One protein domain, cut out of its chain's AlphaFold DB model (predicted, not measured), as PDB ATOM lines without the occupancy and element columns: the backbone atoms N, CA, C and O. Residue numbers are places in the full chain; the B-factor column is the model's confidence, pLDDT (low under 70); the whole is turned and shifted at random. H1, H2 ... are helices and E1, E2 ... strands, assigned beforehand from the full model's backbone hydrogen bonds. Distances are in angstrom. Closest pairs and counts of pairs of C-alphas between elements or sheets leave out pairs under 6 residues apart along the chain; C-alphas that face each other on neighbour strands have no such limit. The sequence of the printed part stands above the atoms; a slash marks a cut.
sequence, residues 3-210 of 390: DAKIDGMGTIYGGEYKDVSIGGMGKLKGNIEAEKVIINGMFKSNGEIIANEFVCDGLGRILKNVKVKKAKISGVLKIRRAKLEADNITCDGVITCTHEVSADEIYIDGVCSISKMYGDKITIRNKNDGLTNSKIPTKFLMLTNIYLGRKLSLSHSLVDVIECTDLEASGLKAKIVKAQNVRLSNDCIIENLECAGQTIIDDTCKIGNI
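Overview. This is residues 3 to 210 of the 390 residues of an uncharacterized protein of Clostridium puniceum (UniProt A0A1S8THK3). The chain is wound in stacked turns, a solenoid of parallel strands from E1 to E16, and the stack makes the longest axis. Between E11 and E12 the chain leaves the stack in a loop that holds the helix H1, and residues 133 to 140 of that loop stick out. The printed part has 208 residues with 16 named strands and one named helix, in the order E1 to E11, H1, E12 to E16; neighbour strands are parallel and the class is mostly strand. It is compact, with a radius of gyration of the C-alphas of 17.4 A, and spans 51 by 38 by 23 A.

Along the chain. E1, residues 3 to 6, begins with C-alpha 3 at (347.537, 453.982, 411.963). E2 is residues 9 to 22 and E3 residues 25 to 39; E3 bends by 161 degrees at residue 34, and its first and last C-alphas are 9.5 A apart. E4 is residues 42 to 45, E5 49 to 56, E6 59 to 62, E7 66 to 73, E8 76 to 79 and E9 83 to 91, 15.7 A long. E10, residues 94 to 108, bends by 160 degrees at residue 102, and E11, residues 111 to 125, by 162 degrees at residue 118. H1, residues 138 to 148, is 15.5 A long and begins with C-alpha 138 at (363.358, 417.500, 404.972). E12 is residues 157 to 170, E13 172 to 185, E14 189 to 195, E15 199 to 201 and E16 206 to 209, ending with C-alpha 209 at (371.949, 428.426, 374.481).

Arrangement. E1 and E3 lie on opposite sides of E2; N 4 and O 19 are 2.8 A apart, N 12 and O 27 2.8 A. On the other side of E3 from E2 lie E4, beside residues 25 to 28, with N 26 and O 42 at 2.8 A, and E5, beside residues 32 to 39, with N 39 and O 55 at 2.8 A. Likewise E8 and E9 lie on one side of E10 and E11 on the other, with N 97 and O 113 at 2.9 A. E11, H1 and E12 form a strand-helix-strand unit, two parallel neighbour strands with a helix between; N 117 and O 161 are 2.9 A apart. H1 is on the sheet, outside the barrel ring of E3, E4, E6, E8, E10, E9, E7 and E5, at a height over the sheet of 13.0 A; its closest C-alpha pair to E8 is Lys 78 and Leu 148, 7.1 A. In H1, 4 of 7 O i to N i+4 pairs are within hydrogen-bond range. E14 and E15 lie on the other side of E13 from E12, and E16 is the neighbour of E14, with N 190 and O 206 at 2.9 A.

Size, cuts and confidence. The two C-alphas farthest apart are those of Gly 15 and Asp 203, 52.4 A. The printed part has no cut. The link from E11 to H1, 12 residues, is long. The mean pLDDT of the printed part is 84.6; residues 127 to 156 and 209 to 210 are under 70.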
ATOM      1  N   ASP A   3     346.695 455.162 411.742       91.94
ATOM      2  CA  ASP A   3     347.537 453.982 411.963       91.94
ATOM      3  C   ASP A   3     346.679 452.728 412.178       91.94
ATOM      4  O   ASP A   3     345.618 452.779 412.806       91.94
ATOM      5  N   ALA A   4     347.146 451.580 411.689       91.62
ATOM      6  CA  ALA A   4     346.522 450.281 411.915       91.62
ATOM      7  C   ALA A   4     347.530 449.301 412.519       91.62
ATOM      8  O   ALA A   4     348.556 448.994 411.914       91.62
ATOM      9  N   LYS A   5     347.220 448.750 413.697       94.69
ATOM     10  CA  LYS A   5     348.078 447.777 414.384       94.69
ATOM     11  C   LYS A   5     347.319 446.500 414.737       94.69
ATOM     12  O   LYS A   5     346.211 446.562 415.266       94.69
ATOM     13  N   ILE A   6     347.920 445.340 414.469       93.50
ATOM     14  CA  ILE A   6     347.391 444.019 414.836       93.50
ATOM     15  C   ILE A   6     348.476 443.221 415.559       93.50
ATOM     16  O   ILE A   6     349.363 442.670 414.913       93.50
ATOM     17  N   ASP A   7     348.367 443.086 416.879       90.19
ATOM     18  CA  ASP A   7     349.277 442.245 417.680       90.19
ATOM     19  C   ASP A   7     348.713 440.825 417.925       90.19
ATOM     20  O   ASP A   7     349.468 439.878 418.119       90.19
ATOM     21  N   GLY A   8     347.385 440.658 417.857       88.88
ATOM     22  CA  GLY A   8     346.677 439.373 417.980       88.88
ATOM     23  C   GLY A   8     346.108 438.885 416.644       88.88
ATOM     24  O   GLY A   8     346.790 438.890 415.626       88.88
ATOM     25  N   MET A   9     344.839 438.478 416.612       91.56
ATOM     26  CA  MET A   9     344.117 438.234 415.354       91.56
ATOM     27  C   MET A   9     343.338 439.484 414.948       91.56
ATOM     28  O   MET A   9     342.612 440.045 415.764       91.56
ATOM     29  N   GLY A  10     343.440 439.906 413.689       93.69
ATOM     30  CA  GLY A  10     342.755 441.114 413.231       93.69
ATOM     31  C   GLY A  10     342.505 441.157 411.729       93.69
ATOM     32  O   GLY A  10     343.105 440.418 410.945       93.69
ATOM     33  N   THR A  11     341.591 442.034 411.319       95.19
ATOM     34  CA  THR A  11     341.338 442.340 409.908       95.19
ATOM     35  C   THR A  11     341.488 443.835 409.678       95.19
ATOM     36  O   THR A  11     340.843 444.624 410.358       95.19
ATOM     37  N   ILE A  12     342.309 444.195 408.699       94.06
ATOM     38  CA  ILE A  12     342.409 445.547 408.153       94.06
ATOM     39  C   ILE A  12     341.466 445.609 406.954       94.06
ATOM     40  O   ILE A  12     341.397 444.657 406.167       94.06
ATOM     41  N   TYR A  13     340.709 446.693 406.842       94.50
ATOM     42  CA  TYR A  13     339.842 446.948 405.696       94.50
ATOM     43  C   TYR A  13     340.513 447.933 404.736       94.50
ATOM     44  O   TYR A  13     341.546 448.508 405.065       94.50
ATOM     45  N   GLY A  14     339.979 448.077 403.526       94.00
ATOM     46  CA  GLY A  14     340.535 449.024 402.563       94.00
ATOM     47  C   GLY A  14     340.418 450.477 403.034       94.00
ATOM     48  O   GLY A  14     339.452 450.824 403.715       94.00
ATOM     49  N   GLY A  15     341.391 451.308 402.663       94.69
ATOM     50  CA  GLY A  15     341.459 452.713 403.062       94.69
ATOM     51  C   GLY A  15     342.876 453.288 403.035       94.69
ATOM     52  O   GLY A  15     343.826 452.619 402.627       94.69
ATOM     53  N   GLU A  16     342.994 454.533 403.490       96.50
ATOM     54  CA  GLU A  16     344.259 455.263 403.586       96.50
ATOM     55  C   GLU A  16     344.818 455.225 405.010       96.50
ATOM     56  O   GLU A  16     344.198 455.700 405.972       96.50
ATOM     57  N   TYR A  17     346.032 454.712 405.130       96.06
ATOM     58  CA  TYR A  17     346.738 454.554 406.387       96.06
ATOM     59  C   TYR A  17     348.037 455.342 406.369       96.06
ATOM     60  O   TYR A  17     348.559 455.700 405.321       96.06
ATOM     61  N   LYS A  18     348.558 455.654 407.547       95.94
ATOM     62  CA  LYS A  18     349.914 456.169 407.664       95.94
ATOM     63  C   LYS A  18     350.830 454.971 407.874       95.94
ATOM     64  O   LYS A  18     351.484 454.539 406.928       95.94
ATOM     65  N   ASP A  19     350.744 454.349 409.046       96.31
ATOM     66  CA  ASP A  19     351.485 453.132 409.365       96.31
ATOM     67  C   ASP A  19     350.552 451.921 409.535       96.31
ATOM     68  O   ASP A  19     349.554 451.960 410.256       96.31
ATOM     69  N   VAL A  20     350.898 450.799 408.901       96.69
ATOM     70  CA  VAL A  20     350.236 449.500 409.079       96.69
ATOM     71  C   VAL A  20     351.227 448.505 409.674       96.69
ATOM     72  O   VAL A  20     352.210 448.160 409.030       96.69
ATOM     73  N   SER A  21     350.967 447.987 410.875       96.62
ATOM     74  CA  SER A  21     351.846 447.037 411.569       96.62
ATOM     75  C   SER A  21     351.106 445.763 411.972       96.62
ATOM     76  O   SER A  21     350.168 445.796 412.768       96.62
ATOM     77  N   ILE A  22     351.556 444.609 411.477       96.12
ATOM     78  CA  ILE A  22     350.991 443.289 411.793       96.12
ATOM     79  C   ILE A  22     352.022 442.456 412.563       96.12
ATOM     80  O   ILE A  22     352.913 441.852 411.968       96.12
ATOM     81  N   GLY A  23     351.891 442.407 413.888       91.31
ATOM     82  CA  GLY A  23     352.662 441.537 414.782       91.31
ATOM     83  C   GLY A  23     352.075 440.132 414.944       91.31
ATOM     84  O   GLY A  23     352.822 439.167 415.069       91.31
ATOM     85  N   GLY A  24     350.744 440.007 414.900       90.06
ATOM     86  CA  GLY A  24     350.030 438.738 415.060       90.06
ATOM     87  C   GLY A  24     349.557 438.124 413.738       90.06
ATOM     88  O   GLY A  24     350.286 438.078 412.750       90.06
ATOM     89  N   MET A  25     348.317 437.638 413.695       92.00
ATOM     90  CA  MET A  25     347.679 437.115 412.486       92.00
ATOM     91  C   MET A  25     346.745 438.168 411.872       92.00
ATOM     92  O   MET A  25     345.604 438.351 412.302       92.00
ATOM     93  N   GLY A  26     347.232 438.857 410.844       93.25
ATOM     94  CA  GLY A  26     346.508 439.911 410.139       93.25
ATOM     95  C   GLY A  26     345.916 439.444 408.811       93.25
ATOM     96  O   GLY A  26     346.550 438.730 408.030       93.25
ATOM     97  N   LYS A  27     344.702 439.901 408.508       95.38
ATOM     98  CA  LYS A  27     344.092 439.755 407.183       95.38
ATOM     99  C   LYS A  27     343.768 441.120 406.600       95.38
ATOM    100  O   LYS A  27     343.116 441.910 407.265       95.38
ATOM    101  N   LEU A  28     344.142 441.373 405.351       95.31
ATOM    102  CA  LEU A  28     343.705 442.565 404.630       95.31
ATOM    103  C   LEU A  28     342.516 442.234 403.712       95.31
ATOM    104  O   LEU A  28     342.593 441.315 402.887       95.31
ATOM    105  N   LYS A  29     341.413 442.972 403.873       94.19
ATOM    106  CA  LYS A  29     340.203 442.914 403.041       94.19
ATOM    107  C   LYS A  29     339.948 444.274 402.379       94.19
ATOM    108  O   LYS A  29     339.356 445.155 402.989       94.19
ATOM    109  N   GLY A  30     340.316 444.396 401.109       93.31
ATOM    110  CA  GLY A  30     340.228 445.649 400.352       93.31
ATOM    111  C   GLY A  30     341.610 446.237 400.089       93.31
ATOM    112  O   GLY A  30     342.599 445.725 400.609       93.31
ATOM    113  N   ASN A  31     341.667 447.258 399.240       96.62
ATOM    114  CA  ASN A  31     342.922 447.888 398.833       96.62
ATOM    115  C   ASN A  31     343.356 448.928 399.866       96.62
ATOM    116  O   ASN A  31     342.499 449.622 400.412       96.62
ATOM    117  N   ILE A  32     344.658 449.038 400.115       96.75
ATOM    118  CA  ILE A  32     345.213 450.056 401.012       96.75
ATOM    119  C   ILE A  32     346.214 450.940 400.294       96.75
ATOM    120  O   ILE A  32     346.975 450.465 399.450       96.75
ATOM    121  N   GLU A  33     346.236 452.199 400.710       97.56
ATOM    122  CA  GLU A  33     347.313 453.143 400.442       97.56
ATOM    123  C   GLU A  33     347.922 453.545 401.787       97.56
ATOM    124  O   GLU A  33     347.194 453.940 402.695       97.56
ATOM    125  N   ALA A  34     349.229 453.355 401.961       96.56
ATOM    126  CA  ALA A  34     349.905 453.597 403.231       96.56
ATOM    127  C   ALA A  34     351.257 454.294 403.059       96.56
ATOM    128  O   ALA A  34     351.916 454.145 402.038       96.56
ATOM    129  N   GLU A  35     351.751 455.002 404.072       97.12
ATOM    130  CA  GLU A  35     353.162 455.407 404.056       97.12
ATOM    131  C   GLU A  35     354.056 454.183 404.290       97.12
ATOM    132  O   GLU A  35     355.013 453.962 403.543       97.12
ATOM    133  N   LYS A  36     353.711 453.339 405.269       97.56
ATOM    134  CA  LYS A  36     354.506 452.164 405.634       97.56
ATOM    135  C   LYS A  36     353.649 450.957 405.996       97.56
ATOM    136  O   LYS A  36     352.659 451.071 406.714       97.56
ATOM    137  N   VAL A  37     354.071 449.774 405.554       97.69
ATOM    138  CA  VAL A  37     353.467 448.482 405.915       97.69
ATOM    139  C   VAL A  37     354.545 447.555 406.471       97.69
ATOM    140  O   VAL A  37     355.509 447.251 405.777       97.69
ATOM    141  N   ILE A  38     354.384 447.088 407.708       97.38
ATOM    142  CA  ILE A  38     355.310 446.190 408.411       97.38
ATOM    143  C   ILE A  38     354.580 444.902 408.788       97.38
ATOM    144  O   ILE A  38     353.539 444.923 409.449       97.38
ATOM    145  N   ILE A  39     355.142 443.765 408.397       96.50
ATOM    146  CA  ILE A  39     354.621 442.432 408.698       96.50
ATOM    147  C   ILE A  39     355.673 441.667 409.495       96.50
ATOM    148  O   ILE A  39     356.625 441.150 408.920       96.50
ATOM    149  N   ASN A  40     355.458 441.536 410.801       93.19
ATOM    150  CA  ASN A  40     356.282 440.712 411.692       93.19
ATOM    151  C   ASN A  40     355.646 439.336 411.944       93.19
ATOM    152  O   ASN A  40     356.341 438.353 412.179       93.19
ATOM    153  N   GLY A  41     354.313 439.261 411.890       90.38
ATOM    154  CA  GLY A  41     353.548 438.040 412.123       90.38
ATOM    155  C   GLY A  41     353.124 437.319 410.844       90.38
ATOM    156  O   GLY A  41     353.837 437.280 409.843       90.38
ATOM    157  N   MET A  42     351.927 436.733 410.865       90.12
ATOM    158  CA  MET A  42     351.322 436.088 409.702       90.12
ATOM    159  C   MET A  42     350.335 437.039 409.034       90.12
ATOM    160  O   MET A  42     349.328 437.421 409.625       90.12
ATOM    161  N   PHE A  43     350.572 437.371 407.771       94.62
ATOM    162  CA  PHE A  43     349.732 438.293 407.026       94.62
ATOM    163  C   PHE A  43     349.152 437.646 405.777       94.62
ATOM    164  O   PHE A  43     349.871 437.077 404.958       94.62
ATOM    165  N   LYS A  44     347.836 437.766 405.595       95.69
ATOM    166  CA  LYS A  44     347.164 437.397 404.348       95.69
ATOM    167  C   LYS A  44     346.491 438.609 403.726       95.69
ATOM    168  O   LYS A  44     345.472 439.071 404.239       95.69
ATOM    169  N   SER A  45     346.984 439.045 402.573       95.12
ATOM    170  CA  SER A  45     346.337 440.095 401.794       95.12
ATOM    171  C   SER A  45     345.468 439.538 400.672       95.12
ATOM    172  O   SER A  45     345.932 438.775 399.819       95.12
ATOM    173  N   ASN A  46     344.202 439.959 400.667       94.12
ATOM    174  CA  ASN A  46     343.277 439.773 399.553       94.12
ATOM    175  C   ASN A  46     343.112 441.046 398.696       94.12
ATOM    176  O   ASN A  46     342.317 441.016 397.756       94.12
ATOM    177  N   GLY A  47     343.797 442.142 399.028       93.31
ATOM    178  CA  GLY A  47     343.680 443.434 398.354       93.31
ATOM    179  C   GLY A  47     345.025 443.991 397.907       93.31
ATOM    180  O   GLY A  47     346.081 443.475 398.279       93.31
ATOM    181  N   GLU A  48     344.972 444.998 397.048       96.94
ATOM    182  CA  GLU A  48     346.158 445.692 396.556       96.94
ATOM    183  C   GLU A  48     346.797 446.536 397.662       96.94
ATOM    184  O   GLU A  48     346.095 447.091 398.509       96.94
ATOM    185  N   ILE A  49     348.129 446.582 397.680       97.88
ATOM    186  CA  ILE A  49     348.907 447.347 398.655       97.88
ATOM    187  C   ILE A  49     349.711 448.386 397.891       97.88
ATOM    188  O   ILE A  49     350.602 448.019 397.127       97.88
ATOM    189  N   ILE A  50     349.411 449.657 398.126       98.19
ATOM    190  CA  ILE A  50     350.185 450.791 397.632       98.19
ATOM    191  C   ILE A  50     350.882 451.414 398.838       98.19
ATOM    192  O   ILE A  50     350.205 451.768 399.802       98.19
ATOM    193  N   ALA A  51     352.214 451.505 398.845       97.56
ATOM    194  CA  ALA A  51     352.908 452.143 399.966       97.56
ATOM    195  C   ALA A  51     354.260 452.781 399.629       97.56
ATOM    196  O   ALA A  51     354.870 452.448 398.623       97.56
ATOM    197  N   ASN A  52     354.799 453.661 400.480       98.00
ATOM    198  CA  ASN A  52     356.191 454.096 400.293       98.00
ATOM    199  C   ASN A  52     357.175 452.987 400.712       98.00
ATOM    200  O   ASN A  52     358.089 452.663 399.955       98.00
ATOM    201  N   GLU A  53     356.985 452.372 401.882       98.19
ATOM    202  CA  GLU A  53     357.844 451.288 402.382       98.19
ATOM    203  C   GLU A  53     357.024 450.044 402.760       98.19
ATOM    204  O   GLU A  53     356.036 450.125 403.488       98.19
ATOM    205  N   PHE A  54     357.459 448.871 402.298       98.12
ATOM    206  CA  PHE A  54     356.904 447.571 402.672       98.12
ATOM    207  C   PHE A  54     357.993 446.690 403.274       98.12
ATOM    208  O   PHE A  54     359.003 446.414 402.629       98.12
ATOM    209  N   VAL A  55     357.782 446.235 404.505       98.06
ATOM    210  CA  VAL A  55     358.708 445.387 405.258       98.06
ATOM    211  C   VAL A  55     358.003 444.089 405.630       98.06
ATOM    212  O   VAL A  55     356.926 444.104 406.227       98.06
ATOM    213  N   CYS A  56     358.605 442.955 405.282       96.56
ATOM    214  CA  CYS A  56     358.095 441.631 405.615       96.56
ATOM    215  C   CYS A  56     359.169 440.805 406.323       96.56
ATOM    216  O   CYS A  56     359.984 440.153 405.673       96.56
ATOM    217  N   ASP A  57     359.117 440.791 407.652       93.19
ATOM    218  CA  ASP A  57     359.982 439.986 408.523       93.19
ATOM    219  C   ASP A  57     359.319 438.654 408.917       93.19
ATOM    220  O   ASP A  57     359.992 437.663 409.192       93.19
ATOM    221  N   GLY A  58     357.984 438.608 408.895       88.62
ATOM    222  CA  GLY A  58     357.180 437.424 409.187       88.62
ATOM    223  C   GLY A  58     356.820 436.585 407.956       88.62
ATOM    224  O   GLY A  58     357.587 436.443 407.004       88.62
ATOM    225  N   LEU A  59     355.609 436.019 407.967       90.31
ATOM    226  CA  LEU A  59     355.053 435.242 406.856       90.31
ATOM    227  C   LEU A  59     353.972 436.054 406.142       90.31
ATOM    228  O   LEU A  59     352.842 436.168 406.619       90.31
ATOM    229  N   GLY A  60     354.293 436.565 404.956       92.44
ATOM    230  CA  GLY A  60     353.371 437.295 404.093       92.44
ATOM    231  C   GLY A  60     352.810 436.422 402.973       92.44
ATOM    232  O   GLY A  60     353.550 435.816 402.201       92.44
ATOM    233  N   ARG A  61     351.484 436.384 402.821       94.19
ATOM    234  CA  ARG A  61     350.801 435.792 401.663       94.19
ATOM    235  C   ARG A  61     349.904 436.819 400.995       94.19
ATOM    236  O   ARG A  61     348.842 437.156 401.513       94.19
ATOM    237  N   ILE A  62     350.280 437.235 399.798       95.06
ATOM    238  CA  ILE A  62     349.604 438.290 399.053       95.06
ATOM    239  C   ILE A  62     348.989 437.703 397.778       95.06
ATOM    240  O   ILE A  62     349.614 436.910 397.069       95.06
ATOM    241  N   LEU A  63     347.722 438.036 397.525       93.12
ATOM    242  CA  LEU A  63     346.941 437.539 396.384       93.12
ATOM    243  C   LEU A  63     346.652 438.609 395.317       93.12
ATOM    244  O   LEU A  63     346.013 438.300 394.312       93.12
ATOM    245  N   LYS A  64     347.059 439.854 395.561       96.25
ATOM    246  CA  LYS A  64     346.860 441.033 394.706       96.25
ATOM    247  C   LYS A  64     348.156 441.838 394.621       96.25
ATOM    248  O   LYS A  64     349.135 441.471 395.265       96.25
ATOM    249  N   ASN A  65     348.186 442.854 393.768       96.88
ATOM    250  CA  ASN A  65     349.415 443.578 393.469       96.88
ATOM    251  C   ASN A  65     349.962 444.309 394.700       96.88
ATOM    252  O   ASN A  65     349.214 444.690 395.604       96.88
ATOM    253  N   VAL A  66     351.277 444.475 394.714       97.81
ATOM    254  CA  VAL A  66     352.002 445.301 395.673       97.81
ATOM    255  C   VAL A  66     352.782 446.315 394.859       97.81
ATOM    256  O   VAL A  66     353.630 445.915 394.068       97.81
ATOM    257  N   LYS A  67     352.481 447.597 395.040       98.31
ATOM    258  CA  LYS A  67     353.172 448.701 394.384       98.31
ATOM    259  C   LYS A  67     353.775 449.595 395.448       98.31
ATOM    260  O   LYS A  67     353.047 450.253 396.189       98.31
ATOM    261  N   VAL A  68     355.092 449.576 395.576       98.12
ATOM    262  CA  VAL A  68     355.778 450.298 396.646       98.12
ATOM    263  C   VAL A  68     356.949 451.106 396.123       98.12
ATOM    264  O   VAL A  68     357.287 450.974 394.964       98.12
ATOM    265  N   LYS A  69     357.580 451.961 396.928       97.81
ATOM    266  CA  LYS A  69     358.882 452.535 396.534       97.81
ATOM    267  C   LYS A  69     360.024 451.637 396.987       97.81
ATOM    268  O   LYS A  69     360.942 451.347 396.230       97.81
ATOM    269  N   LYS A  70     359.957 451.148 398.228       98.19
ATOM    270  CA  LYS A  70     360.975 450.270 398.823       98.19
ATOM    271  C   LYS A  70     360.339 449.020 399.419       98.19
ATOM    272  O   LYS A  70     359.461 449.132 400.273       98.19
ATOM    273  N   ALA A  71     360.813 447.843 399.021       97.94
ATOM    274  CA  ALA A  71     360.417 446.559 399.593       97.94
ATOM    275  C   ALA A  71     361.607 445.892 400.298       97.94
ATOM    276  O   ALA A  71     362.643 445.668 399.681       97.94
ATOM    277  N   LYS A  72     361.449 445.538 401.576       97.94
ATOM    278  CA  LYS A  72     362.435 444.793 402.374       97.94
ATOM    279  C   LYS A  72     361.833 443.482 402.856       97.94
ATOM    280  O   LYS A  72     360.748 443.472 403.437       97.94
ATOM    281  N   ILE A  73     362.512 442.373 402.596       96.38
ATOM    282  CA  ILE A  73     361.975 441.031 402.831       96.38
ATOM    283  C   ILE A  73     363.023 440.186 403.551       96.38
ATOM    284  O   ILE A  73     363.869 439.557 402.916       96.38
ATOM    285  N   SER A  74     362.932 440.146 404.877       90.50
ATOM    286  CA  SER A  74     363.775 439.305 405.739       90.50
ATOM    287  C   SER A  74     363.107 437.958 406.052       90.50
ATOM    288  O   SER A  74     363.776 436.967 406.327       90.50
ATOM    289  N   GLY A  75     361.772 437.913 406.003       86.44
ATOM    290  CA  GLY A  75     360.958 436.732 406.280       86.44
ATOM    291  C   GLY A  75     360.600 435.921 405.035       86.44
ATOM    292  O   GLY A  75     361.377 435.793 404.090       86.44
ATOM    293  N   VAL A  76     359.385 435.365 405.017       87.88
ATOM    294  CA  VAL A  76     358.858 434.591 403.884       87.88
ATOM    295  C   VAL A  76     357.722 435.358 403.218       87.88
ATOM    296  O   VAL A  76     356.618 435.442 403.761       87.88
ATOM    297  N   LEU A  77     357.956 435.856 402.003       93.44
ATOM    298  CA  LEU A  77     356.951 436.549 401.205       93.44
ATOM    299  C   LEU A  77     356.499 435.701 400.016       93.44
ATOM    300  O   LEU A  77     357.254 435.408 399.091       93.44
ATOM    301  N   LYS A  78     355.215 435.354 400.002       91.94
ATOM    302  CA  LYS A  78     354.569 434.648 398.900       91.94
ATOM    303  C   LYS A  78     353.572 435.548 398.179       91.94
ATOM    304  O   LYS A  78     352.522 435.877 398.733       91.94
ATOM    305  N   ILE A  79     353.815 435.797 396.898       92.56
ATOM    306  CA  ILE A  79     352.935 436.553 396.006       92.56
ATOM    307  C   ILE A  79     352.348 435.607 394.953       92.56
ATOM    308  O   ILE A  79     353.052 434.998 394.140       92.56
ATOM    309  N   ARG A  80     351.025 435.422 394.993       87.00
ATOM    310  CA  ARG A  80     350.312 434.472 394.128       87.00
ATOM    311  C   ARG A  80     349.381 435.207 393.170       87.00
ATOM    312  O   ARG A  80     348.456 435.863 393.630       87.00
ATOM    313  N   ARG A  81     349.548 434.966 391.862       86.81
ATOM    314  CA  ARG A  81     348.745 435.559 390.771       86.81
ATOM    315  C   ARG A  81     348.700 437.094 390.821       86.81
ATOM    316  O   ARG A  81     347.658 437.688 390.569       86.81
ATOM    317  N   ALA A  82     349.815 437.705 391.199       92.88
ATOM    318  CA  ALA A  82     349.946 439.139 391.392       92.88
ATOM    319  C   ALA A  82     351.391 439.576 391.142       92.88
ATOM    320  O   ALA A  82     352.282 438.722 391.077       92.88
ATOM    321  N   LYS A  83     351.587 440.888 391.006       95.94
ATOM    322  CA  LYS A  83     352.889 441.514 390.772       95.94
ATOM    323  C   LYS A  83     353.428 442.215 392.019       95.94
ATOM    324  O   LYS A  83     352.644 442.648 392.867       95.94
ATOM    325  N   LEU A  84     354.751 442.318 392.103       97.69
ATOM    326  CA  LEU A  84     355.464 443.225 393.002       97.69
ATOM    327  C   LEU A  84     356.197 444.260 392.151       97.69
ATOM    328  O   LEU A  84     357.083 443.881 391.393       97.69
ATOM    329  N   GLU A  85     355.818 445.523 392.281       98.31
ATOM    330  CA  GLU A  85     356.435 446.667 391.606       98.31
ATOM    331  C   GLU A  85     357.061 447.568 392.673       98.31
ATOM    332  O   GLU A  85     356.380 447.935 393.637       98.31
ATOM    333  N   ALA A  86     358.350 447.881 392.544       97.81
ATOM    334  CA  ALA A  86     359.045 448.791 393.448       97.81
ATOM    335  C   ALA A  86     360.123 449.619 392.748       97.81
ATOM    336  O   ALA A  86     360.492 449.288 391.639       97.81
ATOM    337  N   ASP A  87     360.673 450.647 393.395       97.44
ATOM    338  CA  ASP A  87     361.916 451.273 392.915       97.44
ATOM    339  C   ASP A  87     363.113 450.423 393.386       97.44
ATOM    340  O   ASP A  87     364.075 450.188 392.667       97.44
ATOM    341  N   ASN A  88     363.053 449.929 394.631       97.81
ATOM    342  CA  ASN A  88     364.113 449.135 395.256       97.81
ATOM    343  C   ASN A  88     363.541 447.909 395.982       97.81
ATOM    344  O   ASN A  88     362.645 448.042 396.826       97.81
ATOM    345  N   ILE A  89     364.106 446.728 395.729       98.19
ATOM    346  CA  ILE A  89     363.772 445.476 396.419       98.19
ATOM    347  C   ILE A  89     365.029 444.911 397.077       98.19
ATOM    348  O   ILE A  89     366.015 444.632 396.404       98.19
ATOM    349  N   THR A  90     364.975 444.677 398.385       97.00
ATOM    350  CA  THR A  90     366.017 443.978 399.148       97.00
ATOM    351  C   THR A  90     365.414 442.741 399.801       97.00
ATOM    352  O   THR A  90     364.410 442.839 400.512       97.00
ATOM    353  N   CYS A  91     365.995 441.569 399.568       94.19
ATOM    354  CA  CYS A  91     365.505 440.313 400.122       94.19
ATOM    355  C   CYS A  91     366.646 439.459 400.675       94.19
ATOM    356  O   CYS A  91     367.420 438.899 399.907       94.19
ATOM    357  N   ASP A  92     366.682 439.307 401.995       89.62
ATOM    358  CA  ASP A  92     367.607 438.407 402.699       89.62
ATOM    359  C   ASP A  92     366.909 437.089 403.107       89.62
ATOM    360  O   ASP A  92     367.537 436.119 403.523       89.62
ATOM    361  N   GLY A  93     365.575 437.053 403.001       85.44
ATOM    362  CA  GLY A  93     364.735 435.906 403.336       85.44
ATOM    363  C   GLY A  93     364.361 435.028 402.140       85.44
ATOM    364  O   GLY A  93     365.183 434.669 401.294       85.44
ATOM    365  N   VAL A  94     363.080 434.646 402.079       85.81
ATOM    366  CA  VAL A  94     362.522 433.824 400.997       85.81
ATOM    367  C   VAL A  94     361.407 434.569 400.282       85.81
ATOM    368  O   VAL A  94     360.368 434.868 400.873       85.81
ATOM    369  N   ILE A  95     361.561 434.780 398.975       91.38
ATOM    370  CA  ILE A  95     360.516 435.360 398.125       91.38
ATOM    371  C   ILE A  95     360.042 434.350 397.080       91.38
ATOM    372  O   ILE A  95     360.822 433.735 396.356       91.38
ATOM    373  N   THR A  96     358.726 434.162 396.972       90.12
ATOM    374  CA  THR A  96     358.117 433.368 395.898       90.12
ATOM    375  C   THR A  96     357.075 434.192 395.162       90.12
ATOM    376  O   THR A  96     356.042 434.532 395.742       90.12
ATOM    377  N   CYS A  97     357.292 434.445 393.872       90.62
ATOM    378  CA  CYS A  97     356.337 435.138 393.013       90.62
ATOM    379  C   CYS A  97     355.964 434.280 391.804       90.62
ATOM    380  O   CYS A  97     356.795 433.891 390.990       90.62
ATOM    381  N   THR A  98     354.672 433.991 391.663       88.00
ATOM    382  CA  THR A  98     354.162 433.210 390.515       88.00
ATOM    383  C   THR A  98     353.969 434.020 389.235       88.00
ATOM    384  O   THR A  98     353.613 433.431 388.220       88.00
ATOM    385  N   HIS A  99     354.152 435.338 389.291       90.25
ATOM    386  CA  HIS A  99     353.939 436.251 388.173       90.25
ATOM    387  C   HIS A  99     355.195 437.103 387.971       90.25
ATOM    388  O   HIS A  99     356.186 436.597 387.457       90.25
ATOM    389  N   GLU A 100     355.181 438.354 388.407       94.25
ATOM    390  CA  GLU A 100     356.167 439.353 388.022       94.25
ATOM    391  C   GLU A 100     356.712 440.063 389.254       94.25
ATOM    392  O   GLU A 100     355.961 440.358 390.189       94.25
ATOM    393  N   VAL A 101     358.015 440.305 389.248       97.31
ATOM    394  CA  VAL A 101     358.701 441.197 390.179       97.31
ATOM    395  C   VAL A 101     359.458 442.210 389.331       97.31
ATOM    396  O   VAL A 101     360.255 441.803 388.490       97.31
ATOM    397  N   SER A 102     359.180 443.496 389.516       97.56
ATOM    398  CA  SER A 102     359.776 444.588 388.751       97.56
ATOM    399  C   SER A 102     360.297 445.662 389.699       97.56
ATOM    400  O   SER A 102     359.550 446.089 390.582       97.56
ATOM    401  N   ALA A 103     361.558 446.061 389.539       97.25
ATOM    402  CA  ALA A 103     362.106 447.245 390.193       97.25
ATOM    403  C   ALA A 103     363.367 447.774 389.521       97.25
ATOM    404  O   ALA A 103     364.045 447.000 388.860       97.25
ATOM    405  N   ASP A 104     363.716 449.043 389.739       96.19
ATOM    406  CA  ASP A 104     364.967 449.621 389.225       96.19
ATOM    407  C   ASP A 104     366.169 448.842 389.785       96.19
ATOM    408  O   ASP A 104     367.014 448.349 389.036       96.19
ATOM    409  N   GLU A 105     366.194 448.624 391.105       96.75
ATOM    410  CA  GLU A 105     367.220 447.824 391.777       96.75
ATOM    411  C   GLU A 105     366.619 446.637 392.543       96.75
ATOM    412  O   GLU A 105     365.772 446.791 393.429       96.75
ATOM    413  N   ILE A 106     367.101 445.427 392.247       97.88
ATOM    414  CA  ILE A 106     366.741 444.190 392.947       97.88
ATOM    415  C   ILE A 106     368.003 443.570 393.544       97.88
ATOM    416  O   ILE A 106     368.881 443.114 392.820       97.88
ATOM    417  N   TYR A 107     368.064 443.482 394.870       97.00
ATOM    418  CA  TYR A 107     369.119 442.797 395.612       97.00
ATOM    419  C   TYR A 107     368.533 441.638 396.420       97.00
ATOM    420  O   TYR A 107     367.680 441.836 397.286       97.00
ATOM    421  N   ILE A 108     368.988 440.418 396.148       94.62
ATOM    422  CA  ILE A 108     368.538 439.201 396.825       94.62
ATOM    423  C   ILE A 108     369.762 438.472 397.384       94.62
ATOM    424  O   ILE A 108     370.514 437.889 396.612       94.62
ATOM    425  N   ASP A 109     369.945 438.468 398.704       90.25
ATOM    426  CA  ASP A 109     370.933 437.656 399.442       90.25
ATOM    427  C   ASP A 109     370.190 436.569 400.238       90.25
ATOM    428  O   ASP A 109     370.257 436.481 401.461       90.25
ATOM    429  N   GLY A 110     369.387 435.788 399.516       83.44
ATOM    430  CA  GLY A 110     368.445 434.814 400.054       83.44
ATOM    431  C   GLY A 110     367.918 433.881 398.961       83.44
ATOM    432  O   GLY A 110     368.472 433.804 397.862       83.44
ATOM    433  N   VAL A 111     366.825 433.166 399.238       83.94
ATOM    434  CA  VAL A 111     366.248 432.198 398.285       83.94
ATOM    435  C   VAL A 111     365.078 432.825 397.538       83.94
ATOM    436  O   VAL A 111     364.063 433.185 398.140       83.94
ATOM    437  N   CYS A 112     365.155 432.880 396.207       87.75
ATOM    438  CA  CYS A 112     364.036 433.338 395.385       87.75
ATOM    439  C   CYS A 112     363.475 432.246 394.461       87.75
ATOM    440  O   CYS A 112     364.189 431.384 393.952       87.75
ATOM    441  N   SER A 113     362.154 432.267 394.259       89.06
ATOM    442  CA  SER A 113     361.459 431.497 393.219       89.06
ATOM    443  C   SER A 113     360.459 432.388 392.502       89.06
ATOM    444  O   SER A 113     359.338 432.611 392.970       89.06
ATOM    445  N   ILE A 114     360.879 432.952 391.376       92.31
ATOM    446  CA  ILE A 114     360.157 434.008 390.663       92.31
ATOM    447  C   ILE A 114     359.885 433.545 389.230       92.31
ATOM    448  O   ILE A 114     360.687 432.833 388.636       92.31
ATOM    449  N   SER A 115     358.717 433.866 388.671       90.75
ATOM    450  CA  SER A 115     358.463 433.532 387.266       90.75
ATOM    451  C   SER A 115     359.157 434.524 386.344       90.75
ATOM    452  O   SER A 115     360.009 434.122 385.564       90.75
ATOM    453  N   LYS A 116     358.844 435.813 386.471       92.56
ATOM    454  CA  LYS A 116     359.448 436.871 385.662       92.56
ATOM    455  C   LYS A 116     360.023 437.953 386.561       92.56
ATOM    456  O   LYS A 116     359.335 438.400 387.482       92.56
ATOM    457  N   MET A 117     361.261 438.339 386.301       96.69
ATOM    458  CA  MET A 117     361.967 439.383 387.026       96.69
ATOM    459  C   MET A 117     362.455 440.441 386.038       96.69
ATOM    460  O   MET A 117     363.093 440.094 385.048       96.69
ATOM    461  N   TYR A 118     362.139 441.701 386.319       97.06
ATOM    462  CA  TYR A 118     362.464 442.848 385.478       97.06
ATOM    463  C   TYR A 118     363.159 443.921 386.311       97.06
ATOM    464  O   TYR A 118     362.715 444.195 387.427       97.06
ATOM    465  N   GLY A 119     364.208 444.546 385.790       94.38
ATOM    466  CA  GLY A 119     364.817 445.686 386.471       94.38
ATOM    467  C   GLY A 119     366.018 446.276 385.767       94.38
ATOM    468  O   GLY A 119     366.481 445.706 384.792       94.38
ATOM    469  N   ASP A 120     366.560 447.384 386.260       93.88
ATOM    470  CA  ASP A 120     367.792 447.934 385.690       93.88
ATOM    471  C   ASP A 120     368.991 447.146 386.205       93.88
ATOM    472  O   ASP A 120     369.767 446.607 385.416       93.88
ATOM    473  N   LYS A 121     369.091 446.985 387.528       95.31
ATOM    474  CA  LYS A 121     370.164 446.238 388.181       95.31
ATOM    475  C   LYS A 121     369.610 445.110 389.037       95.31
ATOM    476  O   LYS A 121     368.894 445.337 390.011       95.31
ATOM    477  N   ILE A 122     370.006 443.883 388.717       97.50
ATOM    478  CA  ILE A 122     369.602 442.681 389.445       97.50
ATOM    479  C   ILE A 122     370.842 442.007 390.027       97.50
ATOM    480  O   ILE A 122     371.754 441.610 389.306       97.50
ATOM    481  N   THR A 123     370.872 441.843 391.346       95.88
ATOM    482  CA  THR A 123     371.904 441.102 392.071       95.88
ATOM    483  C   THR A 123     371.269 439.958 392.851       95.88
ATOM    484  O   THR A 123     370.465 440.187 393.752       95.88
ATOM    485  N   ILE A 124     371.631 438.718 392.523       94.19
ATOM    486  CA  ILE A 124     371.142 437.510 393.195       94.19
ATOM    487  C   ILE A 124     372.338 436.754 393.759       94.19
ATOM    488  O   ILE A 124     373.160 436.236 393.014       94.19
ATOM    489  N   ARG A 125     372.418 436.638 395.080       89.25
ATOM    490  CA  ARG A 125     373.448 435.879 395.781       89.25
ATOM    491  C   ARG A 125     372.803 434.772 396.586       89.25
ATOM    492  O   ARG A 125     372.240 435.004 397.648       89.25
ATOM    493  N   ASN A 126     372.905 433.549 396.082       75.81
ATOM    494  CA  ASN A 126     372.575 432.378 396.871       75.81
ATOM    495  C   ASN A 126     373.845 431.841 397.542       75.81
ATOM    496  O   ASN A 126     374.668 431.179 396.905       75.81
ATOM    497  N   LYS A 127     374.034 432.141 398.829       61.53
ATOM    498  CA  LYS A 127     375.101 431.523 399.624       61.53
ATOM    499  C   LYS A 127     374.725 430.065 399.898       61.53
ATOM    500  O   LYS A 127     373.981 429.777 400.834       61.53
ATOM    501  N   ASN A 128     375.304 429.148 399.123       52.03
ATOM    502  CA  ASN A 128     375.209 427.694 399.335       52.03
ATOM    503  C   ASN A 128     375.622 427.240 400.758       52.03
ATOM    504  O   ASN A 128     375.286 426.132 401.171       52.03
ATOM    505  N   ASP A 129     376.280 428.105 401.536       42.75
ATOM    506  CA  ASP A 129     376.776 427.830 402.891       42.75
ATOM    507  C   ASP A 129     375.778 428.074 404.042       42.75
ATOM    508  O   ASP A 129     376.092 427.819 405.204       42.75
ATOM    509  N   GLY A 130     374.554 428.541 403.772       37.84
ATOM    510  CA  GLY A 130     373.610 428.902 404.845       37.84
ATOM    511  C   GLY A 130     372.792 427.752 405.451       37.84
ATOM    512  O   GLY A 130     372.230 427.902 406.540       37.84
ATOM    513  N   LEU A 131     372.678 426.608 404.763       39.72
ATOM    514  CA  LEU A 131     371.683 425.586 405.120       39.72
ATOM    515  C   LEU A 131     372.153 424.129 405.005       39.72
ATOM    516  O   LEU A 131     371.337 423.212 405.007       39.72
ATOM    517  N   THR A 132     373.459 423.882 404.937       37.09
ATOM    518  CA  THR A 132     374.023 422.538 405.163       37.09
ATOM    519  C   THR A 132     374.128 422.212 406.662       37.09
ATOM    520  O   THR A 132     374.187 421.041 407.028       37.09
ATOM    521  N   ASN A 133     374.050 423.225 407.540       36.25
ATOM    522  CA  ASN A 133     374.174 423.083 409.000       36.25
ATOM    523  C   ASN A 133     372.931 423.456 409.823       36.25
ATOM    524  O   ASN A 133     372.918 423.266 411.040       36.25
ATOM    525  N   SER A 134     371.855 423.933 409.206       37.28
ATOM    526  CA  SER A 134     370.581 424.104 409.900       37.28
ATOM    527  C   SER A 134     369.700 422.900 409.596       37.28
ATOM    528  O   SER A 134     369.293 422.652 408.465       37.28
ATOM    529  N   LYS A 135     369.436 422.118 410.646       38.31
ATOM    530  CA  LYS A 135     368.509 420.981 410.694       38.31
ATOM    531  C   LYS A 135     367.078 421.430 410.358       38.31
ATOM    532  O   LYS A 135     366.202 421.374 411.216       38.31
ATOM    533  N   ILE A 136     366.815 421.894 409.139       45.81
ATOM    534  CA  ILE A 136     365.458 422.071 408.640       45.81
ATOM    535  C   ILE A 136     365.013 420.681 408.190       45.81
ATOM    536  O   ILE A 136     365.540 420.157 407.207       45.81
ATOM    537  N   PRO A 137     364.108 420.019 408.933       41.66
ATOM    538  CA  PRO A 137     363.726 418.653 408.631       41.66
ATOM    539  C   PRO A 137     363.170 418.608 407.210       41.66
ATOM    540  O   PRO A 137     362.233 419.330 406.875       41.66
ATOM    541  N   THR A 138     363.728 417.730 406.381       41.94
ATOM    542  CA  THR A 138     363.358 417.500 404.972       41.94
ATOM    543  C   THR A 138     361.853 417.270 404.760       41.94
ATOM    544  O   THR A 138     361.329 417.518 403.675       41.94
ATOM    545  N   LYS A 139     361.113 416.903 405.819       37.34
ATOM    546  CA  LYS A 139     359.640 416.850 405.853       37.34
ATOM    547  C   LYS A 139     358.951 418.217 405.681       37.34
ATOM    548  O   LYS A 139     357.879 418.266 405.085       37.34
ATOM    549  N   PHE A 140     359.548 419.322 406.138       41.59
ATOM    550  CA  PHE A 140     359.025 420.680 405.918       41.59
ATOM    551  C   PHE A 140     359.156 421.088 404.443       41.59
ATOM    552  O   PHE A 140     358.208 421.609 403.864       41.59
ATOM    553  N   LEU A 141     360.278 420.738 403.800       45.50
ATOM    554  CA  LEU A 141     360.537 420.997 402.378       45.50
ATOM    555  C   LEU A 141     359.581 420.238 401.436       45.50
ATOM    556  O   LEU A 141     359.277 420.681 400.332       45.50
ATOM    557  N   MET A 142     359.076 419.084 401.870       35.75
ATOM    558  CA  MET A 142     358.102 418.322 401.090       35.75
ATOM    559  C   MET A 142     356.706 418.986 401.116       35.75
ATOM    560  O   MET A 142     355.990 418.965 400.115       35.75
ATOM    561  N   LEU A 143     356.345 419.657 402.219       42.44
ATOM    562  CA  LEU A 143     355.094 420.420 402.361       42.44
ATOM    563  C   LEU A 143     355.145 421.814 401.705       42.44
ATOM    564  O   LEU A 143     354.101 422.337 401.300       42.44
ATOM    565  N   THR A 144     356.331 422.413 401.540       45.62
ATOM    566  CA  THR A 144     356.483 423.725 400.888       45.62
ATOM    567  C   THR A 144     356.108 423.690 399.407       45.62
ATOM    568  O   THR A 144     355.454 424.622 398.950       45.62
ATOM    569  N   ASN A 145     356.385 422.609 398.668       40.34
ATOM    570  CA  ASN A 145     355.960 422.491 397.261       40.34
ATOM    571  C   ASN A 145     354.427 422.566 397.097       40.34
ATOM    572  O   ASN A 145     353.933 423.205 396.164       40.34
ATOM    573  N   ILE A 146     353.670 421.984 398.033       39.47
ATOM    574  CA  ILE A 146     352.197 422.016 398.041       39.47
ATOM    575  C   ILE A 146     351.689 423.394 398.504       39.47
ATOM    576  O   ILE A 146     350.730 423.931 397.944       39.47
ATOM    577  N   TYR A 147     352.348 424.016 399.490       41.41
ATOM    578  CA  TYR A 147     351.910 425.296 400.057       41.41
ATOM    579  C   TYR A 147     352.326 426.524 399.235       41.41
ATOM    580  O   TYR A 147     351.579 427.505 399.206       41.41
ATOM    581  N   LEU A 148     353.470 426.505 398.541       47.69
ATOM    582  CA  LEU A 148     354.056 427.637 397.800       47.69
ATOM    583  C   LEU A 148     353.693 427.632 396.309       47.69
ATOM    584  O   LEU A 148     353.555 428.704 395.724       47.69
ATOM    585  N   GLY A 149     353.326 426.488 395.727       46.44
ATOM    586  CA  GLY A 149     352.798 426.416 394.358       46.44
ATOM    587  C   GLY A 149     353.836 426.658 393.255       46.44
ATOM    588  O   GLY A 149     353.453 426.759 392.093       46.44
ATOM    589  N   ARG A 150     355.121 426.743 393.617       52.50
ATOM    590  CA  ARG A 150     356.301 426.625 392.750       52.50
ATOM    591  C   ARG A 150     357.332 425.768 393.482       52.50
ATOM    592  O   ARG A 150     357.332 425.749 394.713       52.50
ATOM    593  N   LYS A 151     358.182 425.063 392.727       53.50
ATOM    594  CA  LYS A 151     359.331 424.360 393.307       53.50
ATOM    595  C   LYS A 151     360.260 425.399 393.937       53.50
ATOM    596  O   LYS A 151     360.514 426.439 393.330       53.50
ATOM    597  N   LEU A 152     360.723 425.117 395.148       52.28
ATOM    598  CA  LEU A 152     361.840 425.819 395.770       52.28
ATOM    599  C   LEU A 152     363.047 424.892 395.719       52.28
ATOM    600  O   LEU A 152     362.944 423.729 396.107       52.28
ATOM    601  N   SER A 153     364.168 425.406 395.222       48.81
ATOM    602  CA  SER A 153     365.459 424.758 395.402       48.81
ATOM    603  C   SER A 153     366.187 425.494 396.516       48.81
ATOM    604  O   SER A 153     366.194 426.718 396.544       48.81
ATOM    605  N   LEU A 154     366.758 424.747 397.458       56.00
ATOM    606  CA  LEU A 154     367.598 425.326 398.508       56.00
ATOM    607  C   LEU A 154     369.033 425.564 398.029       56.00
ATOM    608  O   LEU A 154     369.752 426.332 398.647       56.00
ATOM    609  N   SER A 155     369.440 424.915 396.937       53.53
ATOM    610  CA  SER A 155     370.772 425.079 396.347       53.53
ATOM    611  C   SER A 155     370.818 426.141 395.254       53.53
ATOM    612  O   SER A 155     371.892 426.579 394.877       53.53
ATOM    613  N   HIS A 156     369.667 426.542 394.704       67.12
ATOM    614  CA  HIS A 156     369.625 427.513 393.613       67.12
ATOM    615  C   HIS A 156     368.418 428.435 393.747       67.12
ATOM    616  O   HIS A 156     367.298 427.971 393.969       67.12
ATOM    617  N   SER A 157     368.631 429.722 393.507       81.44
ATOM    618  CA  SER A 157     367.545 430.662 393.250       81.44
ATOM    619  C   SER A 157     366.933 430.351 391.882       81.44
ATOM    620  O   SER A 157     367.659 430.166 390.910       81.44
ATOM    621  N   LEU A 158     365.608 430.218 391.797       86.12
ATOM    622  CA  LEU A 158     364.908 429.782 390.584       86.12
ATOM    623  C   LEU A 158     364.168 430.952 389.939       86.12
ATOM    624  O   LEU A 158     363.197 431.452 390.507       86.12
ATOM    625  N   VAL A 159     364.550 431.338 388.725       90.00
ATOM    626  CA  VAL A 159     363.846 432.400 387.989       90.00
ATOM    627  C   VAL A 159     363.531 431.947 386.567       90.00
ATOM    628  O   VAL A 159     364.437 431.529 385.869       90.00
ATOM    629  N   ASP A 160     362.276 431.977 386.095       87.56
ATOM    630  CA  ASP A 160     362.023 431.503 384.715       87.56
ATOM    631  C   ASP A 160     362.600 432.483 383.683       87.56
ATOM    632  O   ASP A 160     363.315 432.062 382.778       87.56
ATOM    633  N   VAL A 161     362.291 433.774 383.821       91.12
ATOM    634  CA  VAL A 161     362.724 434.835 382.905       91.12
ATOM    635  C   VAL A 161     363.301 436.002 383.699       91.12
ATOM    636  O   VAL A 161     362.636 436.504 384.606       91.12
ATOM    637  N   ILE A 162     364.503 436.437 383.337       95.94
ATOM    638  CA  ILE A 162     365.128 437.671 383.822       95.94
ATOM    639  C   ILE A 162     365.330 438.596 382.630       95.94
ATOM    640  O   ILE A 162     365.848 438.159 381.605       95.94
ATOM    641  N   GLU A 163     364.944 439.857 382.771       94.75
ATOM    642  CA  GLU A 163     365.258 440.906 381.804       94.75
ATOM    643  C   GLU A 163     365.763 442.150 382.539       94.75
ATOM    644  O   GLU A 163     365.047 442.700 383.380       94.75
ATOM    645  N   CYS A 164     367.010 442.551 382.279       93.81
ATOM    646  CA  CYS A 164     367.614 443.701 382.946       93.81
ATOM    647  C   CYS A 164     368.739 444.387 382.176       93.81
ATOM    648  O   CYS A 164     369.181 443.901 381.144       93.81
ATOM    649  N   THR A 165     369.231 445.518 382.676       92.44
ATOM    650  CA  THR A 165     370.445 446.141 382.127       92.44
ATOM    651  C   THR A 165     371.682 445.416 382.656       92.44
ATOM    652  O   THR A 165     372.442 444.856 381.871       92.44
ATOM    653  N   ASP A 166     371.841 445.322 383.977       91.00
ATOM    654  CA  ASP A 166     372.978 444.680 384.639       91.00
ATOM    655  C   ASP A 166     372.521 443.498 385.507       91.00
ATOM    656  O   ASP A 166     371.681 443.648 386.398       91.00
ATOM    657  N   LEU A 167     373.100 442.315 385.282       95.56
ATOM    658  CA  LEU A 167     372.877 441.113 386.086       95.56
ATOM    659  C   LEU A 167     374.165 440.673 386.787       95.56
ATOM    660  O   LEU A 167     375.154 440.364 386.131       95.56
ATOM    661  N   GLU A 168     374.125 440.535 388.111       94.69
ATOM    662  CA  GLU A 168     375.126 439.812 388.903       94.69
ATOM    663  C   GLU A 168     374.436 438.651 389.620       94.69
ATOM    664  O   GLU A 168     373.563 438.867 390.459       94.69
ATOM    665  N   ALA A 169     374.793 437.410 389.304       92.50
ATOM    666  CA  ALA A 169     374.137 436.248 389.888       92.50
ATOM    667  C   ALA A 169     375.129 435.180 390.356       92.50
ATOM    668  O   ALA A 169     376.080 434.851 389.652       92.50
ATOM    669  N   SER A 170     374.868 434.601 391.529       89.25
ATOM    670  CA  SER A 170     375.585 433.442 392.058       89.25
ATOM    671  C   SER A 170     374.609 432.374 392.559       89.25
ATOM    672  O   SER A 170     373.745 432.682 393.388       89.25
ATOM    673  N   GLY A 171     374.729 431.126 392.094       85.19
ATOM    674  CA  GLY A 171     373.781 430.053 392.426       85.19
ATOM    675  C   GLY A 171     372.371 430.281 391.858       85.19
ATOM    676  O   GLY A 171     371.369 429.992 392.518       85.19
ATOM    677  N   LEU A 172     372.272 430.848 390.654       89.69
ATOM    678  CA  LEU A 172     371.014 431.100 389.945       89.69
ATOM    679  C   LEU A 172     370.726 429.977 388.950       89.69
ATOM    680  O   LEU A 172     371.584 429.620 388.154       89.69
ATOM    681  N   LYS A 173     369.488 429.485 388.916       88.94
ATOM    682  CA  LYS A 173     368.976 428.668 387.817       88.94
ATOM    683  C   LYS A 173     367.868 429.408 387.078       88.94
ATOM    684  O   LYS A 173     366.804 429.647 387.658       88.94
ATOM    685  N   ALA A 174     368.101 429.719 385.804       90.19
ATOM    686  CA  ALA A 174     367.153 430.440 384.968       90.19
ATOM    687  C   ALA A 174     366.903 429.803 383.602       90.19
ATOM    688  O   ALA A 174     367.770 429.123 383.061       90.19
ATOM    689  N   LYS A 175     365.704 430.007 383.037       88.00
ATOM    690  CA  LYS A 175     365.406 429.515 381.680       88.00
ATOM    691  C   LYS A 175     365.818 430.522 380.624       88.00
ATOM    692  O   LYS A 175     366.434 430.157 379.637       88.00
ATOM    693  N   ILE A 176     365.462 431.786 380.818       88.44
ATOM    694  CA  ILE A 176     365.781 432.858 379.878       88.44
ATOM    695  C   ILE A 176     366.346 434.028 380.670       88.44
ATOM    696  O   ILE A 176     365.723 434.486 381.625       88.44
ATOM    697  N   VAL A 177     367.503 434.522 380.259       92.69
ATOM    698  CA  VAL A 177     368.088 435.757 380.771       92.69
ATOM    699  C   VAL A 177     368.348 436.672 379.589       92.69
ATOM    700  O   VAL A 177     369.025 436.264 378.656       92.69
ATOM    701  N   LYS A 178     367.798 437.884 379.619       90.81
ATOM    702  CA  LYS A 178     368.037 438.943 378.636       90.81
ATOM    703  C   LYS A 178     368.688 440.111 379.352       90.81
ATOM    704  O   LYS A 178     368.033 440.729 380.184       90.81
ATOM    705  N   ALA A 179     369.953 440.401 379.083       90.81
ATOM    706  CA  ALA A 179     370.600 441.530 379.735       90.81
ATOM    707  C   ALA A 179     371.608 442.275 378.866       90.81
ATOM    708  O   ALA A 179     372.066 441.765 377.846       90.81
ATOM    709  N   GLN A 180     371.954 443.501 379.259       83.19
ATOM    710  CA  GLN A 180     373.062 444.209 378.627       83.19
ATOM    711  C   GLN A 180     374.398 443.715 379.182       83.19
ATOM    712  O   GLN A 180     375.256 443.346 378.396       83.19
ATOM    713  N   ASN A 181     374.581 443.661 380.500       82.50
ATOM    714  CA  ASN A 181     375.793 443.134 381.117       82.50
ATOM    715  C   ASN A 181     375.457 442.003 382.089       82.50
ATOM    716  O   ASN A 181     374.480 442.069 382.831       82.50
ATOM    717  N   VAL A 182     376.283 440.961 382.097       90.94
ATOM    718  CA  VAL A 182     376.045 439.735 382.857       90.94
ATOM    719  C   VAL A 182     377.321 439.296 383.563       90.94
ATOM    720  O   VAL A 182     378.359 439.111 382.933       90.94
ATOM    721  N   ARG A 183     377.231 439.067 384.873       89.62
ATOM    722  CA  ARG A 183     378.258 438.443 385.704       89.62
ATOM    723  C   ARG A 183     377.667 437.233 386.423       89.62
ATOM    724  O   ARG A 183     376.797 437.402 387.274       89.62
ATOM    725  N   LEU A 184     378.146 436.034 386.109       90.31
ATOM    726  CA  LEU A 184     377.695 434.779 386.721       90.31
ATOM    727  C   LEU A 184     378.830 434.091 387.473       90.31
ATOM    728  O   LEU A 184     379.953 434.036 386.973       90.31
ATOM    729  N   SER A 185     378.522 433.534 388.642       86.56
ATOM    730  CA  SER A 185     379.451 432.726 389.443       86.56
ATOM    731  C   SER A 185     378.752 431.600 390.209       86.56
ATOM    732  O   SER A 185     377.523 431.527 390.225       86.56
ATOM    733  N   ASN A 186     379.515 430.725 390.872       82.75
ATOM    734  CA  ASN A 186     379.007 429.684 391.780       82.75
ATOM    735  C   ASN A 186     377.875 428.827 391.176       82.75
ATOM    736  O   ASN A 186     376.725 428.916 391.618       82.75
ATOM    737  N   ASP A 187     378.195 428.011 390.171       80.38
ATOM    738  CA  ASP A 187     377.284 426.999 389.611       80.38
ATOM    739  C   ASP A 187     375.954 427.562 389.061       80.38
ATOM    740  O   ASP A 187     374.896 426.935 389.169       80.38
ATOM    741  N   CYS A 188     375.959 428.757 388.455       82.81
ATOM    742  CA  CYS A 188     374.752 429.251 387.784       82.81
ATOM    743  C   CYS A 188     374.376 428.356 386.591       82.81
ATOM    744  O   CYS A 188     375.229 427.981 385.793       82.81
ATOM    745  N   ILE A 189     373.085 428.060 386.426       85.38
ATOM    746  CA  ILE A 189     372.544 427.246 385.331       85.38
ATOM    747  C   ILE A 189     371.557 428.085 384.516       85.38
ATOM    748  O   ILE A 189     370.457 428.363 384.991       85.38
ATOM    749  N   ILE A 190     371.901 428.458 383.286       88.88
ATOM    750  CA  ILE A 190     371.025 429.262 382.419       88.88
ATOM    751  C   ILE A 190     370.692 428.492 381.144       88.88
ATOM    752  O   ILE A 190     371.593 428.104 380.415       88.88
ATOM    753  N   GLU A 191     369.412 428.274 380.836       84.38
ATOM    754  CA  GLU A 191     369.032 427.547 379.612       84.38
ATOM    755  C   GLU A 191     369.225 428.401 378.347       84.38
ATOM    756  O   GLU A 191     369.711 427.882 377.348       84.38
ATOM    757  N   ASN A 192     368.883 429.692 378.376       83.00
ATOM    758  CA  ASN A 192     369.070 430.635 377.271       83.00
ATOM    759  C   ASN A 192     369.534 432.007 377.791       83.00
ATOM    760  O   ASN A 192     368.817 432.642 378.566       83.00
ATOM    761  N   LEU A 193     370.714 432.461 377.371       88.00
ATOM    762  CA  LEU A 193     371.311 433.734 377.776       88.00
ATOM    763  C   LEU A 193     371.453 434.678 376.579       88.00
ATOM    764  O   LEU A 193     372.374 434.526 375.788       88.00
ATOM    765  N   GLU A 194     370.592 435.685 376.485       86.06
ATOM    766  CA  GLU A 194     370.684 436.783 375.523       86.06
ATOM    767  C   GLU A 194     371.434 437.960 376.160       86.06
ATOM    768  O   GLU A 194     370.892 438.646 377.026       86.06
ATOM    769  N   CYS A 195     372.680 438.195 375.747       83.12
ATOM    770  CA  CYS A 195     373.477 439.316 376.234       83.12
ATOM    771  C   CYS A 195     373.874 440.245 375.082       83.12
ATOM    772  O   CYS A 195     374.300 439.762 374.035       83.12
ATOM    773  N   ALA A 196     373.721 441.559 375.262       74.25
ATOM    774  CA  ALA A 196     374.089 442.559 374.249       74.25
ATOM    775  C   ALA A 196     375.431 443.268 374.524       74.25
ATOM    776  O   ALA A 196     375.970 443.917 373.630       74.25
ATOM    777  N   GLY A 197     375.946 443.190 375.750       74.31
ATOM    778  CA  GLY A 197     377.146 443.879 376.226       74.31
ATOM    779  C   GLY A 197     378.107 442.928 376.944       74.31
ATOM    780  O   GLY A 197     378.406 441.841 376.450       74.31
ATOM    781  N   GLN A 198     378.662 443.340 378.088       76.69
ATOM    782  CA  GLN A 198     379.748 442.595 378.730       76.69
ATOM    783  C   GLN A 198     379.250 441.316 379.411       76.69
ATOM    784  O   GLN A 198     378.325 441.352 380.214       76.69
ATOM    785  N   THR A 199     379.936 440.196 379.176       79.44
ATOM    786  CA  THR A 199     379.622 438.910 379.812       79.44
ATOM    787  C   THR A 199     380.845 438.355 380.542       79.44
ATOM    788  O   THR A 199     381.908 438.204 379.949       79.44
ATOM    789  N   ILE A 200     380.703 438.057 381.835       79.00
ATOM    790  CA  ILE A 200     381.729 437.447 382.690       79.00
ATOM    791  C   ILE A 200     381.103 436.226 383.353       79.00
ATOM    792  O   ILE A 200     380.186 436.359 384.161       79.00
ATOM    793  N   ILE A 201     381.581 435.037 383.012       82.88
ATOM    794  CA  ILE A 201     381.016 433.774 383.488       82.88
ATOM    795  C   ILE A 201     382.138 432.957 384.116       82.88
ATOM    796  O   ILE A 201     383.188 432.779 383.505       82.88
ATOM    797  N   ASP A 202     381.908 432.499 385.341       77.06
ATOM    798  CA  ASP A 202     382.800 431.588 386.055       77.06
ATOM    799  C   ASP A 202     382.752 430.164 385.473       77.06
ATOM    800  O   ASP A 202     381.711 429.735 384.967       77.06
ATOM    801  N   ASP A 203     383.847 429.412 385.584       71.50
ATOM    802  CA  ASP A 203     384.003 428.073 384.981       71.50
ATOM    803  C   ASP A 203     383.031 427.021 385.547       71.50
ATOM    804  O   ASP A 203     382.719 426.023 384.894       71.50
ATOM    805  N   THR A 204     382.492 427.286 386.735       75.62
ATOM    806  CA  THR A 204     381.459 426.487 387.405       75.62
ATOM    807  C   THR A 204     380.070 426.595 386.758       75.62
ATOM    808  O   THR A 204     379.204 425.746 386.979       75.62
ATOM    809  N   CYS A 205     379.809 427.623 385.945       75.94
ATOM    810  CA  CYS A 205     378.471 427.892 385.413       75.94
ATOM    811  C   CYS A 205     378.147 427.056 384.160       75.94
ATOM    812  O   CYS A 205     378.985 426.843 383.288       75.94
ATOM    813  N   LYS A 206     376.885 426.630 384.018       76.25
ATOM    814  CA  LYS A 206     376.381 425.861 382.867       76.25
ATOM    815  C   LYS A 206     375.378 426.692 382.067       76.25
ATOM    816  O   LYS A 206     374.316 427.040 382.580       76.25
ATOM    817  N   ILE A 207     375.682 426.976 380.802       81.06
ATOM    818  CA  ILE A 207     374.799 427.732 379.901       81.06
ATOM    819  C   ILE A 207     374.371 426.834 378.740       81.06
ATOM    820  O   ILE A 207     375.205 426.164 378.142       81.06
ATOM    821  N   GLY A 208     373.070 426.789 378.456       71.69
ATOM    822  CA  GLY A 208     372.491 425.978 377.386       71.69
ATOM    823  C   GLY A 208     372.681 426.613 376.011       71.69
ATOM    824  O   GLY A 208     373.463 426.125 375.206       71.69
ATOM    825  N   ASN A 209     371.962 427.705 375.751       69.88
ATOM    826  CA  ASN A 209     371.949 428.426 374.481       69.88
ATOM    827  C   ASN A 209     372.336 429.896 374.689       69.88
ATOM    828  O   ASN A 209     371.921 430.525 375.658       69.88
ATOM    829  N   ILE A 210     373.082 430.462 373.744       59.28
ATOM    830  CA  ILE A 210     373.397 431.894 373.676       59.28
ATOM    831  C   ILE A 210     372.928 432.365 372.288       59.28
ATOM    832  O   ILE A 210     373.392 431.805 371.289       59.28
TER     833      ILE A 210